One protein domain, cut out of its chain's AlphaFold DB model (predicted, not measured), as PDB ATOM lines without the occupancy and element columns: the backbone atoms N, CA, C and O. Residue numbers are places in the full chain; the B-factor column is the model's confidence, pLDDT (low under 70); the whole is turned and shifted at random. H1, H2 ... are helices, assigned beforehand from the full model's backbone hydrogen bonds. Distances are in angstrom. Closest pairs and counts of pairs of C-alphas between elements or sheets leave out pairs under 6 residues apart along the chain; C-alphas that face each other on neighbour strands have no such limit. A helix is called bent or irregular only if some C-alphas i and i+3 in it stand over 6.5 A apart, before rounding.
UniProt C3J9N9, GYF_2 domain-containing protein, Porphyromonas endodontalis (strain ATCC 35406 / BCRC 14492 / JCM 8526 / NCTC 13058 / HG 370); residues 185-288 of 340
ATOM      1  N   TRP A 185      49.909 -21.734  50.671       93.25
ATOM      2  CA  TRP A 185      48.977 -22.758  51.139       93.25
ATOM      3  C   TRP A 185      48.902 -22.804  52.667       93.25
ATOM      4  O   TRP A 185      47.816 -22.856  53.239       93.25
ATOM      5  N   SER A 186      50.052 -22.709  53.341       92.25
ATOM      6  CA  SER A 186      50.089 -22.692  54.806       92.25
ATOM      7  C   SER A 186      49.343 -21.489  55.394       92.25
ATOM      8  O   SER A 186      48.698 -21.626  56.431       92.25
ATOM      9  N   TYR A 187      49.346 -20.339  54.708       93.19
ATOM     10  CA  TYR A 187      48.532 -19.187  55.102       93.19
ATOM     11  C   TYR A 187      47.047 -19.437  54.924       93.19
ATOM     12  O   TYR A 187      46.277 -19.137  55.832       93.19
ATOM     13  N   PHE A 188      46.646 -20.006  53.788       94.69
ATOM     14  CA  PHE A 188      45.250 -20.350  53.549       94.69
ATOM     15  C   PHE A 188      44.722 -21.295  54.638       94.69
ATOM     16  O   PHE A 188      43.730 -20.975  55.296       94.69
ATOM     17  N   ILE A 189      45.443 -22.388  54.915       94.56
ATOM     18  CA  ILE A 189      45.096 -23.326  55.990       94.56
ATOM     19  C   ILE A 189      45.131 -22.646  57.362       94.56
ATOM     20  O   ILE A 189      44.227 -22.841  58.172       94.56
ATOM     21  N   GLY A 190      46.133 -21.809  57.634       92.44
ATOM     22  CA  GLY A 190      46.240 -21.063  58.887       92.44
ATOM     23  C   GLY A 190      45.058 -20.121  59.130       92.44
ATOM     24  O   GLY A 190      44.562 -20.046  60.256       92.44
ATOM     25  N   CYS A 191      44.564 -19.456  58.085       92.75
ATOM     26  CA  CYS A 191      43.379 -18.606  58.152       92.75
ATOM     27  C   CYS A 191      42.119 -19.408  58.477       92.75
ATOM     28  O   CYS A 191      41.358 -18.980  59.332       92.75
ATOM     29  N   ILE A 192      41.907 -20.572  57.856       93.81
ATOM     30  CA  ILE A 192      40.680 -21.355  58.085       93.81
ATOM     31  C   ILE A 192      40.714 -22.197  59.370       93.81
ATOM     32  O   ILE A 192      39.662 -22.527  59.900       93.81
ATOM     33  N   THR A 193      41.898 -22.551  59.882       92.56
ATOM     34  CA  THR A 193      42.026 -23.422  61.069       92.56
ATOM     35  C   THR A 193      42.345 -22.651  62.345       92.56
ATOM     36  O   THR A 193      41.683 -22.839  63.359       92.56
ATOM     37  N   LYS A 194      43.357 -21.776  62.316       91.00
ATOM     38  CA  LYS A 194      43.883 -21.102  63.515       91.00
ATOM     39  C   LYS A 194      43.322 -19.697  63.698       91.00
ATOM     40  O   LYS A 194      43.175 -19.236  64.823       91.00
ATOM     41  N   ARG A 195      43.056 -18.990  62.597       90.19
ATOM     42  CA  ARG A 195      42.658 -17.571  62.589       90.19
ATOM     43  C   ARG A 195      41.297 -17.351  61.925       90.19
ATOM     44  O   ARG A 195      41.100 -16.329  61.272       90.19
ATOM     45  N   PHE A 196      40.373 -18.295  62.118       90.50
ATOM     46  CA  PHE A 196      39.088 -18.337  61.410       90.50
ATOM     47  C   PHE A 196      38.238 -17.081  61.632       90.50
ATOM     48  O   PHE A 196      37.783 -16.468  60.674       90.50
ATOM     49  N   ALA A 197      38.085 -16.657  62.888       94.56
ATOM     50  CA  ALA A 197      37.335 -15.460  63.278       94.56
ATOM     51  C   ALA A 197      38.218 -14.443  64.029       94.56
ATOM     52  O   ALA A 197      37.746 -13.699  64.885       94.56
ATOM     53  N   GLN A 198      39.522 -14.423  63.731       92.88
ATOM     54  CA  GLN A 198      40.466 -13.520  64.388       92.88
ATOM     55  C   GLN A 198      40.543 -12.183  63.641       92.88
ATOM     56  O   GLN A 198      41.215 -12.076  62.613       92.88
ATOM     57  N   PHE A 199      39.884 -11.153  64.177       93.69
ATOM     58  CA  PHE A 199      39.872  -9.801  63.595       93.69
ATOM     59  C   PHE A 199      41.019  -8.908  64.087       93.69
ATOM     60  O   PHE A 199      41.378  -7.939  63.417       93.69
ATOM     61  N   SER A 200      41.607  -9.212  65.245       89.19
ATOM     62  CA  SER A 200      42.757  -8.470  65.769       89.19
ATOM     63  C   SER A 200      44.075  -8.982  65.187       89.19
ATOM     64  O   SER A 200      44.174 -10.108  64.695       89.19
ATOM     65  N   GLY A 201      45.105  -8.141  65.237       90.00
ATOM     66  CA  GLY A 201      46.392  -8.435  64.623       90.00
ATOM     67  C   GLY A 201      46.508  -7.897  63.202       90.00
ATOM     68  O   GLY A 201      45.662  -7.146  62.706       90.00
ATOM     69  N   ARG A 202      47.587  -8.319  62.544       91.69
ATOM     70  CA  ARG A 202      48.001  -7.850  61.223       91.69
ATOM     71  C   ARG A 202      48.141  -9.025  60.264       91.69
ATOM     72  O   ARG A 202      48.572 -10.108  60.661       91.69
ATOM     73  N   ALA A 203      47.744  -8.819  59.012       92.12
ATOM     74  CA  ALA A 203      47.901  -9.796  57.940       92.12
ATOM     75  C   ALA A 203      48.807  -9.219  56.858       92.12
ATOM     76  O   ALA A 203      48.494  -8.204  56.227       92.12
ATOM     77  N   ARG A 204      49.929  -9.895  56.616       90.75
ATOM     78  CA  ARG A 204      50.875  -9.510  55.566       90.75
ATOM     79  C   ARG A 204      50.291  -9.761  54.173       90.75
ATOM     80  O   ARG A 204      49.405 -10.596  54.003       90.75
ATOM     81  N   ARG A 205      50.866  -9.127  53.146       93.31
ATOM     82  CA  ARG A 205      50.437  -9.293  51.741       93.31
ATOM     83  C   ARG A 205      50.337 -10.760  51.309       93.31
ATOM     84  O   ARG A 205      49.324 -11.155  50.752       93.31
ATOM     85  N   ARG A 206      51.365 -11.574  51.587       91.56
ATOM     86  CA  ARG A 206      51.389 -13.001  51.203       91.56
ATOM     87  C   ARG A 206      50.304 -13.823  51.901       91.56
ATOM     88  O   ARG A 206      49.786 -14.753  51.298       91.56
ATOM     89  N   GLU A 207      49.948 -13.477  53.139       93.56
ATOM     90  CA  GLU A 207      48.857 -14.140  53.862       93.56
ATOM     91  C   GLU A 207      47.506 -13.799  53.228       93.56
ATOM     92  O   GLU A 207      46.736 -14.700  52.910       93.56
ATOM     93  N   PHE A 208      47.257 -12.509  52.979       95.62
ATOM     94  CA  PHE A 208      46.024 -12.043  52.353       95.62
ATOM     95  C   PHE A 208      45.856 -12.587  50.929       95.62
ATOM     96  O   PHE A 208      44.868 -13.253  50.638       95.62
ATOM     97  N   TRP A 209      46.835 -12.367  50.048       95.81
ATOM     98  CA  TRP A 209      46.751 -12.802  48.652       95.81
ATOM     99  C   TRP A 209      46.816 -14.322  48.505       95.81
ATOM    100  O   TRP A 209      46.155 -14.867  47.627       95.81
ATOM    101  N   GLY A 210      47.542 -15.017  49.387       95.12
ATOM    102  CA  GLY A 210      47.503 -16.476  49.464       95.12
ATOM    103  C   GLY A 210      46.102 -16.978  49.807       95.12
ATOM    104  O   GLY A 210      45.576 -17.835  49.103       95.12
ATOM    105  N   PHE A 211      45.463 -16.396  50.828       96.50
ATOM    106  CA  PHE A 211      44.084 -16.732  51.171       96.50
ATOM    107  C   PHE A 211      43.127 -16.469  50.002       96.50
ATOM    108  O   PHE A 211      42.400 -17.372  49.601       96.50
ATOM    109  N   VAL A 212      43.179 -15.271  49.410       96.06
ATOM    110  CA  VAL A 212      42.330 -14.882  48.272       96.06
ATOM    111  C   VAL A 212      42.490 -15.854  47.101       96.06
ATOM    112  O   VAL A 212      41.492 -16.365  46.594       96.06
ATOM    113  N   LEU A 213      43.730 -16.162  46.711       96.44
ATOM    114  CA  LEU A 213      44.038 -17.079  45.617       96.44
ATOM    115  C   LEU A 213      43.434 -18.467  45.850       96.44
ATOM    116  O   LEU A 213      42.686 -18.963  45.009       96.44
ATOM    117  N   PHE A 214      43.721 -19.092  46.994       96.88
ATOM    118  CA  PHE A 214      43.220 -20.436  47.283       96.88
ATOM    119  C   PHE A 214      41.703 -20.463  47.494       96.88
ATOM    120  O   PHE A 214      41.058 -21.415  47.065       96.88
ATOM    121  N   SER A 215      41.102 -19.408  48.054       95.81
ATOM    122  CA  SER A 215      39.643 -19.269  48.122       95.81
ATOM    123  C   SER A 215      38.993 -19.176  46.742       95.81
ATOM    124  O   SER A 215      37.873 -19.659  46.572       95.81
ATOM    125  N   PHE A 216      39.643 -18.543  45.759       96.12
ATOM    126  CA  PHE A 216      39.162 -18.555  44.377       96.12
ATOM    127  C   PHE A 216      39.319 -19.940  43.761       96.12
ATOM    128  O   PHE A 216      38.326 -20.496  43.305       96.12
ATOM    129  N   ILE A 217      40.516 -20.531  43.819       96.44
ATOM    130  CA  ILE A 217      40.782 -21.870  43.270       96.44
ATOM    131  C   ILE A 217      39.793 -22.893  43.834       96.44
ATOM    132  O   ILE A 217      39.161 -23.612  43.072       96.44
ATOM    133  N   PHE A 218      39.601 -22.928  45.152       94.69
ATOM    134  CA  PHE A 218      38.693 -23.871  45.797       94.69
ATOM    135  C   PHE A 218      37.248 -23.721  45.303       94.69
ATOM    136  O   PHE A 218      36.603 -24.712  44.966       94.69
ATOM    137  N   ARG A 219      36.755 -22.481  45.182       94.12
ATOM    138  CA  ARG A 219      35.417 -22.204  44.636       94.12
ATOM    139  C   ARG A 219      35.300 -22.610  43.167       94.12
ATOM    140  O   ARG A 219      34.311 -23.236  42.800       94.12
ATOM    141  N   TYR A 220      36.313 -22.315  42.352       95.44
ATOM    142  CA  TYR A 220      36.348 -22.728  40.948       95.44
ATOM    143  C   TYR A 220      36.375 -24.246  40.792       95.44
ATOM    144  O   TYR A 220      35.644 -24.767  39.959       95.44
ATOM    145  N   LEU A 221      37.161 -24.963  41.598       95.69
ATOM    146  CA  LEU A 221      37.211 -26.423  41.558       95.69
ATOM    147  C   LEU A 221      35.853 -27.025  41.920       95.69
ATOM    148  O   LEU A 221      35.347 -27.858  41.176       95.69
ATOM    149  N   ILE A 222      35.223 -26.568  43.004       93.25
ATOM    150  CA  ILE A 222      33.889 -27.042  43.394       93.25
ATOM    151  C   ILE A 222      32.869 -26.776  42.288       93.25
ATOM    152  O   ILE A 222      32.128 -27.687  41.919       93.25
ATOM    153  N   GLN A 223      32.863 -25.566  41.722       91.81
ATOM    154  CA  GLN A 223      31.978 -25.233  40.610       91.81
ATOM    155  C   GLN A 223      32.237 -26.125  39.398       91.81
ATOM    156  O   GLN A 223      31.288 -26.618  38.793       91.81
ATOM    157  N   PHE A 224      33.504 -26.330  39.041       93.31
ATOM    158  CA  PHE A 224      33.907 -27.128  37.892       93.31
ATOM    159  C   PHE A 224      33.469 -28.582  38.050       93.31
ATOM    160  O   PHE A 224      32.782 -29.098  37.177       93.31
ATOM    161  N   PHE A 225      33.792 -29.224  39.176       93.38
ATOM    162  CA  PHE A 225      33.399 -30.610  39.433       93.38
ATOM    163  C   PHE A 225      31.882 -30.765  39.532       93.38
ATOM    164  O   PHE A 225      31.323 -31.687  38.942       93.38
ATOM    165  N   SER A 226      31.203 -29.846  40.223       90.62
ATOM    166  CA  SER A 226      29.743 -29.857  40.317       90.62
ATOM    167  C   SER A 226      29.100 -29.706  38.937       90.62
ATOM    168  O   SER A 226      28.231 -30.500  38.585       90.62
ATOM    169  N   SER A 227      29.580 -28.757  38.128       86.75
ATOM    170  CA  SER A 227      29.097 -28.552  36.761       86.75
ATOM    171  C   SER A 227      29.400 -29.758  35.891       86.75
ATOM    172  O   SER A 227      28.512 -30.205  35.198       86.75
ATOM    173  N   PHE A 228      30.602 -30.327  35.943       90.69
ATOM    174  CA  PHE A 228      30.981 -31.484  35.132       90.69
ATOM    175  C   PHE A 228      30.077 -32.696  35.399       90.69
ATOM    176  O   PHE A 228      29.609 -33.339  34.462       90.69
ATOM    177  N   ILE A 229      29.779 -32.968  36.672       90.62
ATOM    178  CA  ILE A 229      28.903 -34.073  37.080       90.62
ATOM    179  C   ILE A 229      27.440 -33.798  36.699       90.62
ATOM    180  O   ILE A 229      26.731 -34.707  36.276       90.62
ATOM    181  N   LEU A 230      26.977 -32.552  36.844       86.25
ATOM    182  CA  LEU A 230      25.575 -32.173  36.625       86.25
ATOM    183  C   LEU A 230      25.284 -31.691  35.197       86.25
ATOM    184  O   LEU A 230      24.122 -31.542  34.823       86.25
ATOM    185  N   PHE A 231      26.312 -31.501  34.373       83.44
ATOM    186  CA  PHE A 231      26.207 -31.044  32.989       83.44
ATOM    187  C   PHE A 231      25.276 -31.923  32.145       83.44
ATOM    188  O   PHE A 231      24.429 -31.354  31.457       83.44
ATOM    189  N   PRO A 232      25.315 -33.272  32.230       85.88
ATOM    190  CA  PRO A 232      24.376 -34.117  31.494       85.88
ATOM    191  C   PRO A 232      22.913 -33.895  31.897       85.88
ATOM    192  O   PRO A 232      22.022 -34.007  31.062       85.88
ATOM    193  N   PHE A 233      22.653 -33.542  33.160       79.25
ATOM    194  CA  PHE A 233      21.303 -33.245  33.647       79.25
ATOM    195  C   PHE A 233      20.820 -31.874  33.163       79.25
ATOM    196  O   PHE A 233      19.667 -31.737  32.749       79.25
ATOM    197  N   ILE A 234      21.708 -30.876  33.167       76.81
ATOM    198  CA  ILE A 234      21.426 -29.519  32.673       76.81
ATOM    199  C   ILE A 234      21.247 -29.516  31.151       76.81
ATOM    200  O   ILE A 234      20.413 -28.788  30.644       76.81
ATOM    201  N   MET A 235      21.980 -30.337  30.406       76.38
ATOM    202  CA  MET A 235      21.881 -30.401  28.942       76.38
ATOM    203  C   MET A 235      21.015 -31.559  28.448       76.38
ATOM    204  O   MET A 235      21.060 -31.885  27.258       76.38
ATOM    205  N   SER A 236      20.234 -32.176  29.336       83.50
ATOM    206  CA  SER A 236      19.285 -33.218  28.948       83.50
ATOM    207  C   SER A 236      18.261 -32.659  27.962       83.50
ATOM    208  O   SER A 236      17.826 -31.511  28.084       83.50
ATOM    209  N   ASP A 237      17.862 -33.470  26.984       82.50
ATOM    210  CA  ASP A 237      16.920 -33.023  25.952       82.50
ATOM    211  C   ASP A 237      15.574 -32.622  26.569       82.50
ATOM    212  O   ASP A 237      15.010 -31.597  26.209       82.50
ATOM    213  N   VAL A 238      15.153 -33.311  27.636       84.44
ATOM    214  CA  VAL A 238      13.982 -32.935  28.444       84.44
ATOM    215  C   VAL A 238      14.097 -31.516  29.013       84.44
ATOM    216  O   VAL A 238      13.113 -30.783  29.035       84.44
ATOM    217  N   PHE A 239      15.270 -31.102  29.498       86.62
ATOM    218  CA  PHE A 239      15.432 -29.763  30.062       86.62
ATOM    219  C   PHE A 239      15.461 -28.677  28.983       86.62
ATOM    220  O   PHE A 239      14.869 -27.621  29.187       86.62
ATOM    221  N   LYS A 240      16.099 -28.934  27.835       86.44
ATOM    222  CA  LYS A 240      16.133 -27.977  26.717       86.44
ATOM    223  C   LYS A 240      14.732 -27.670  26.199       86.44
ATOM    224  O   LYS A 240      14.409 -26.496  26.047       86.44
ATOM    225  N   GLU A 241      13.911 -28.701  26.001       92.06
ATOM    226  CA  GLU A 241      12.523 -28.528  25.557       92.06
ATOM    227  C   GLU A 241      11.718 -27.732  26.588       92.06
ATOM    228  O   GLU A 241      11.086 -26.740  26.246       92.06
ATOM    229  N   ARG A 242      11.841 -28.055  27.885       90.19
ATOM    230  CA  ARG A 242      11.154 -27.293  28.946       90.19
ATOM    231  C   ARG A 242      11.557 -25.820  28.986       90.19
ATOM    232  O   ARG A 242      10.710 -24.966  29.228       90.19
ATOM    233  N   ILE A 243      12.836 -25.517  28.771       91.44
ATOM    234  CA  ILE A 243      13.346 -24.142  28.721       91.44
ATOM    235  C   ILE A 243      12.825 -23.406  27.485       91.44
ATOM    236  O   ILE A 243      12.428 -22.246  27.592       91.44
ATOM    237  N   PHE A 244      12.813 -24.074  26.329       92.69
ATOM    238  CA  PHE A 244      12.292 -23.519  25.084       92.69
ATOM    239  C   PHE A 244      10.788 -23.244  25.183       92.69
ATOM    240  O   PHE A 244      10.356 -22.128  24.904       92.69
ATOM    241  N   ASP A 245      10.009 -24.204  25.677       94.19
ATOM    242  CA  ASP A 245       8.567 -24.064  25.886       94.19
ATOM    243  C   ASP A 245       8.243 -22.933  26.866       94.19
ATOM    244  O   ASP A 245       7.366 -22.106  26.604       94.19
ATOM    245  N   ALA A 246       8.977 -22.851  27.979       94.31
ATOM    246  CA  ALA A 246       8.817 -21.779  28.956       94.31
ATOM    247  C   ALA A 246       9.136 -20.404  28.349       94.31
ATOM    248  O   ALA A 246       8.401 -19.444  28.569       94.31
ATOM    249  N   TYR A 247      10.187 -20.312  27.529       95.75
ATOM    250  CA  TYR A 247      10.524 -19.080  26.821       95.75
ATOM    251  C   TYR A 247       9.457 -18.686  25.791       95.75
ATOM    252  O   TYR A 247       9.074 -17.519  25.718       95.75
ATOM    253  N   MET A 248       8.944 -19.644  25.014       96.44
ATOM    254  CA  MET A 248       7.951 -19.376  23.969       96.44
ATOM    255  C   MET A 248       6.562 -19.043  24.529       96.44
ATOM    256  O   MET A 248       5.811 -18.313  23.884       96.44
ATOM    257  N   SER A 249       6.212 -19.553  25.713       94.06
ATOM    258  CA  SER A 249       4.897 -19.334  26.336       94.06
ATOM    259  C   SER A 249       4.865 -18.167  27.328       94.06
ATOM    260  O   SER A 249       3.937 -17.362  27.288       94.06
ATOM    261  N   GLY A 250       5.873 -18.052  28.193       90.44
ATOM    262  CA  GLY A 250       5.928 -17.074  29.285       90.44
ATOM    263  C   GLY A 250       7.134 -16.137  29.238       90.44
ATOM    264  O   GLY A 250       7.348 -15.332  30.150       90.44
ATOM    265  N   GLY A 251       7.936 -16.213  28.175       93.62
ATOM    266  CA  GLY A 251       9.093 -15.352  27.979       93.62
ATOM    267  C   GLY A 251      10.213 -15.606  28.988       93.62
ATOM    268  O   GLY A 251      10.408 -16.695  29.524       93.62
ATOM    269  N   ILE A 252      10.991 -14.556  29.247       94.12
ATOM    270  CA  ILE A 252      12.213 -14.622  30.060       94.12
ATOM    271  C   ILE A 252      11.924 -15.039  31.515       94.12
ATOM    272  O   ILE A 252      12.755 -15.699  32.136       94.12
ATOM    273  N   ILE A 253      10.761 -14.676  32.063       94.50
ATOM    274  CA  ILE A 253      10.413 -14.942  33.468       94.50
ATOM    275  C   ILE A 253      10.240 -16.446  33.702       94.50
ATOM    276  O   ILE A 253      10.890 -17.006  34.588       94.50
ATOM    277  N   ASP A 254       9.435 -17.108  32.873       94.31
ATOM    278  CA  ASP A 254       9.174 -18.543  33.003       94.31
ATOM    279  C   ASP A 254      10.412 -19.370  32.642       94.31
ATOM    280  O   ASP A 254      10.716 -20.360  33.313       94.31
ATOM    281  N   MET A 255      11.201 -18.901  31.669       93.25
ATOM    282  CA  MET A 255      12.513 -19.466  31.359       93.25
ATOM    283  C   MET A 255      13.427 -19.480  32.595       93.25
ATOM    284  O   MET A 255      13.978 -20.526  32.945       93.25
ATOM    285  N   TYR A 256      13.574 -18.350  33.299       93.19
ATOM    286  CA  TYR A 256      14.352 -18.309  34.540       93.19
ATOM    287  C   TYR A 256      13.757 -19.218  35.619       93.19
ATOM    288  O   TYR A 256      14.512 -19.893  36.319       93.19
ATOM    289  N   GLY A 257      12.428 -19.283  35.734       93.38
ATOM    290  CA  GLY A 257      11.746 -20.190  36.655       93.38
ATOM    291  C   GLY A 257      12.156 -21.653  36.462       93.38
ATOM    292  O   GLY A 257      12.449 -22.344  37.438       93.38
ATOM    293  N   GLU A 258      12.253 -22.111  35.214       91.56
ATOM    294  CA  GLU A 258      12.711 -23.466  34.892       91.56
ATOM    295  C   GLU A 258      14.206 -23.681  35.171       91.56
ATOM    296  O   GLU A 258      14.584 -24.723  35.713       91.56
ATOM    297  N   ILE A 259      15.057 -22.680  34.911       89.62
ATOM    298  CA  ILE A 259      16.484 -22.729  35.277       89.62
ATOM    299  C   ILE A 259      16.647 -22.879  36.793       89.62
ATOM    300  O   ILE A 259      17.359 -23.772  37.251       89.62
ATOM    301  N   PHE A 260      15.965 -22.044  37.579       91.19
ATOM    302  CA  PHE A 260      16.073 -22.061  39.038       91.19
ATOM    303  C   PHE A 260      15.421 -23.289  39.679       91.19
ATOM    304  O   PHE A 260      15.820 -23.675  40.774       91.19
ATOM    305  N   ARG A 261      14.449 -23.925  39.014       90.00
ATOM    306  CA  ARG A 261      13.830 -25.184  39.463       90.00
ATOM    307  C   ARG A 261      14.682 -26.413  39.128       90.00
ATOM    308  O   ARG A 261      14.461 -27.478  39.705       90.00
ATOM    309  N   ASN A 262      15.650 -26.298  38.216       87.94
ATOM    310  CA  ASN A 262      16.505 -27.413  37.820       87.94
ATOM    311  C   ASN A 262      17.311 -27.949  39.026       87.94
ATOM    312  O   ASN A 262      18.079 -27.195  39.631       87.94
ATOM    313  N   PRO A 263      17.218 -29.251  39.362       87.12
ATOM    314  CA  PRO A 263      17.951 -29.822  40.493       87.12
ATOM    315  C   PRO A 263      19.472 -29.678  40.381       87.12
ATOM    316  O   PRO A 263      20.144 -29.479  41.393       87.12
ATOM    317  N   GLY A 264      20.020 -29.746  39.165       86.50
ATOM    318  CA  GLY A 264      21.437 -29.519  38.904       86.50
ATOM    319  C   GLY A 264      21.843 -28.083  39.228       86.50
ATOM    320  O   GLY A 264      22.793 -27.871  39.975       86.50
ATOM    321  N   PHE A 265      21.064 -27.099  38.770       87.75
ATOM    322  CA  PHE A 265      21.281 -25.691  39.114       87.75
ATOM    323  C   PHE A 265      21.229 -25.476  40.636       87.75
ATOM    324  O   PHE A 265      22.184 -24.967  41.224       87.75
ATOM    325  N   ILE A 266      20.157 -25.923  41.296       89.75
ATOM    326  CA  ILE A 266      19.984 -25.774  42.751       89.75
ATOM    327  C   ILE A 266      21.159 -26.402  43.507       89.75
ATOM    328  O   ILE A 266      21.715 -25.778  44.409       89.75
ATOM    329  N   THR A 267      21.570 -27.613  43.128       89.25
ATOM    330  CA  THR A 267      22.660 -28.331  43.799       89.25
ATOM    331  C   THR A 267      23.993 -27.604  43.633       89.25
ATOM    332  O   THR A 267      24.701 -27.387  44.617       89.25
ATOM    333  N   THR A 268      24.329 -27.180  42.412       89.00
ATOM    334  CA  THR A 268      25.586 -26.480  42.115       89.00
ATOM    335  C   THR A 268      25.685 -25.141  42.843       89.00
ATOM    336  O   THR A 268      26.639 -24.905  43.591       89.00
ATOM    337  N   TYR A 269      24.688 -24.269  42.683       91.25
ATOM    338  CA  TYR A 269      24.716 -22.937  43.294       91.25
ATOM    339  C   TYR A 269      24.451 -22.978  44.803       91.25
ATOM    340  O   TYR A 269      25.006 -22.166  45.546       91.25
ATOM    341  N   GLY A 270      23.675 -23.952  45.285       92.75
ATOM    342  CA  GLY A 270      23.485 -24.209  46.711       92.75
ATOM    343  C   GLY A 270      24.795 -24.599  47.395       92.75
ATOM    344  O   GLY A 270      25.170 -23.986  48.397       92.75
ATOM    345  N   LEU A 271      25.550 -25.538  46.814       92.62
ATOM    346  CA  LEU A 271      26.867 -25.927  47.326       92.62
ATOM    347  C   LEU A 271      27.844 -24.743  47.335       92.62
ATOM    348  O   LEU A 271      28.509 -24.495  48.344       92.62
ATOM    349  N   LEU A 272      27.897 -23.967  46.248       93.88
ATOM    350  CA  LEU A 272      28.710 -22.750  46.199       93.88
ATOM    351  C   LEU A 272      28.318 -21.727  47.266       93.88
ATOM    352  O   LEU A 272      29.194 -21.068  47.833       93.88
ATOM    353  N   THR A 273      27.023 -21.588  47.543       95.00
ATOM    354  CA  THR A 273      26.516 -20.671  48.568       95.00
ATOM    355  C   THR A 273      26.988 -21.106  49.949       95.00
ATOM    356  O   THR A 273      27.553 -20.294  50.675       95.00
ATOM    357  N   VAL A 274      26.863 -22.392  50.289       95.69
ATOM    358  CA  VAL A 274      27.344 -22.939  51.571       95.69
ATOM    359  C   VAL A 274      28.846 -22.705  51.746       95.69
ATOM    360  O   VAL A 274      29.283 -22.211  52.786       95.69
ATOM    361  N   VAL A 275      29.643 -22.984  50.711       94.88
ATOM    362  CA  VAL A 275      31.095 -22.737  50.729       94.88
ATOM    363  C   VAL A 275      31.405 -21.250  50.898       94.88
ATOM    364  O   VAL A 275      32.302 -20.881  51.656       94.88
ATOM    365  N   SER A 276      30.660 -20.380  50.214       94.81
ATOM    366  CA  SER A 276      30.846 -18.930  50.299       94.81
ATOM    367  C   SER A 276      30.496 -18.393  51.684       94.81
ATOM    368  O   SER A 276      31.239 -17.568  52.207       94.81
ATOM    369  N   LEU A 277      29.433 -18.901  52.311       95.88
ATOM    370  CA  LEU A 277      29.055 -18.557  53.683       95.88
ATOM    371  C   LEU A 277      30.112 -19.016  54.693       95.88
ATOM    372  O   LEU A 277      30.494 -18.241  55.568       95.88
ATOM    373  N   PHE A 278      30.646 -20.231  54.537       94.81
ATOM    374  CA  PHE A 278      31.739 -20.721  55.381       94.81
ATOM    375  C   PHE A 278      32.992 -19.841  55.264       94.81
ATOM    376  O   PHE A 278      33.594 -19.472  56.271       94.81
ATOM    377  N   LEU A 279      33.376 -19.463  54.039       95.69
ATOM    378  CA  LEU A 279      34.547 -18.617  53.790       95.69
ATOM    379  C   LEU A 279      34.308 -17.128  54.087       95.69
ATOM    380  O   LEU A 279      35.274 -16.365  54.147       95.69
ATOM    381  N   MET A 280      33.061 -16.704  54.300       95.69
ATOM    382  CA  MET A 280      32.713 -15.306  54.542       95.69
ATOM    383  C   MET A 280      33.430 -14.762  55.782       95.69
ATOM    384  O   MET A 280      34.118 -13.745  55.698       95.69
ATOM    385  N   ILE A 281      33.346 -15.470  56.911       96.44
ATOM    386  CA  ILE A 281      33.963 -15.049  58.178       96.44
ATOM    387  C   ILE A 281      35.493 -14.914  58.060       96.44
ATOM    388  O   ILE A 281      35.997 -13.817  58.323       96.44
ATOM    389  N   PRO A 282      36.250 -15.936  57.611       96.31
ATOM    390  CA  PRO A 282      37.698 -15.804  57.474       96.31
ATOM    391  C   PRO A 282      38.099 -14.766  56.419       96.31
ATOM    392  O   PRO A 282      39.124 -14.104  56.592       96.31
ATOM    393  N   SER A 283      37.286 -14.554  55.373       95.75
ATOM    394  CA  SER A 283      37.539 -13.498  54.381       95.75
ATOM    395  C   SER A 283      37.427 -12.095  54.978       95.75
ATOM    396  O   SER A 283      38.294 -11.252  54.733       95.75
ATOM    397  N   LEU A 284      36.429 -11.851  55.829       96.12
ATOM    398  CA  LEU A 284      36.291 -10.592  56.556       96.12
ATOM    399  C   LEU A 284      37.431 -10.429  57.563       96.12
ATOM    400  O   LEU A 284      38.080  -9.384  57.590       96.12
ATOM    401  N   ALA A 285      37.739 -11.475  58.332       96.25
ATOM    402  CA  ALA A 285      38.798 -11.457  59.334       96.25
ATOM    403  C   ALA A 285      40.172 -11.117  58.731       96.25
ATOM    404  O   ALA A 285      40.859 -10.215  59.216       96.25
ATOM    405  N   VAL A 286      40.577 -11.781  57.640       96.69
ATOM    406  CA  VAL A 286      41.861 -11.488  56.980       96.69
ATOM    407  C   VAL A 286      41.871 -10.108  56.318       96.69
ATOM    408  O   VAL A 286      42.904  -9.440  56.332       96.69
ATOM    409  N   SER A 287      40.732  -9.640  55.798       96.62
ATOM    410  CA  SER A 287      40.614  -8.307  55.194       96.62
ATOM    411  C   SER A 287      40.744  -7.199  56.241       96.62
ATOM    412  O   SER A 287      41.465  -6.226  56.017       96.62
ATOM    413  N   VAL A 288      40.143  -7.369  57.424       96.88
ATOM    414  CA  VAL A 288      40.310  -6.445  58.557       96.88
ATOM    415  C   VAL A 288      41.776  -6.403  58.992       96.88
ATOM    416  O   VAL A 288      42.371  -5.327  59.056       96.88
TER     417      VAL A 288
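AT A GLANCE: This is residues 185 to 288 of the 340 residues of the protein "GYF_2 domain-containing protein" of Porphyromonas endodontalis (strain ATCC 35406 / BCRC 14492 / JCM 8526 / NCTC 13058 / HG 370) (UniProt C3J9N9). Two long helices, H2 and the bent H4, run side by side in opposite ways and make the shaft of a rod. At one end of the shaft the short H1 crosses H2, and at the other end the bent H3 folds back on itself as a small two-armed head, joined to the shaft by tight links. The printed part has 104 residues with four named helices, H1, H2, H3 and H4 in that order, and no named strand; its class is all helix. It is only just loose, close to extended, with a radius of gyration of the C-alphas of 18.9 A, and it spans 57 by 24 by 18 A.

IN THESE COORDINATES: H1, residues 185 to 193, begins with C-alpha 185 at (48.977, -22.758, 51.139) and is 12.1 A long. H2, residues 205 to 234, is 40.2 A long, from C-alpha 205 at (50.437, -9.293, 51.741); it has a kink of 41 degrees near residue 228 and is irregular, with C-alphas 229 and 232 7.2 A apart. By its hydrogen bonds H3, residues 237 to 261, was assigned as one helix, but it is bent, with C-alphas 249 and 252 9.5 A apart; its arms are H3a, residues 237 to 249, 18.2 A, and H3b, residues 252 to 261, 14.2 A. H4, residues 263 to 288, was likewise assigned as one helix by its hydrogen bonds but is bent, with C-alphas 278 and 281 6.7 A apart; its arms are H4a, residues 263 to 278, 22.2 A, and H4b, residues 281 to 288, 10.7 A, ending with C-alpha 288 at (40.310, -6.445, 58.557).

HOW THE PARTS SIT: H1 touches residues 206 to 215 of H2, about perpendicular at 82 degrees; their closest C-alphas, of Phe 188 and Phe 211, are 4.5 A apart. H2 touches H4a at a shallow tilt of 15 degrees, opposite ways, with the C-alphas of Leu 230 and Gly 264 closest at 5.4 A. H3a touches H3b with residues 242 to 247 alone, at a shallow tilt of 31 degrees, opposite ways, closest at the C-alphas of Tyr 247 and Met 255, 5.0 A. H3b and H4a are close but not clearly touching, closest at the C-alphas of Phe 260 and Ile 266, 6.5 A. H1 and H3a are apart. Every O i to N i+4 pair is within hydrogen-bond range in H1, H3a, H3b, H4a and H4b; in H2 24 of 26 are.

THE WHOLE: The two C-alphas farthest apart, of Gly 201 and Ser 249, are 57.5 A apart. The printed part has no cut, and the link from H1 to H2, 11 residues, is long. The mean pLDDT of the printed part is 92.1, and no printed residue is under 70.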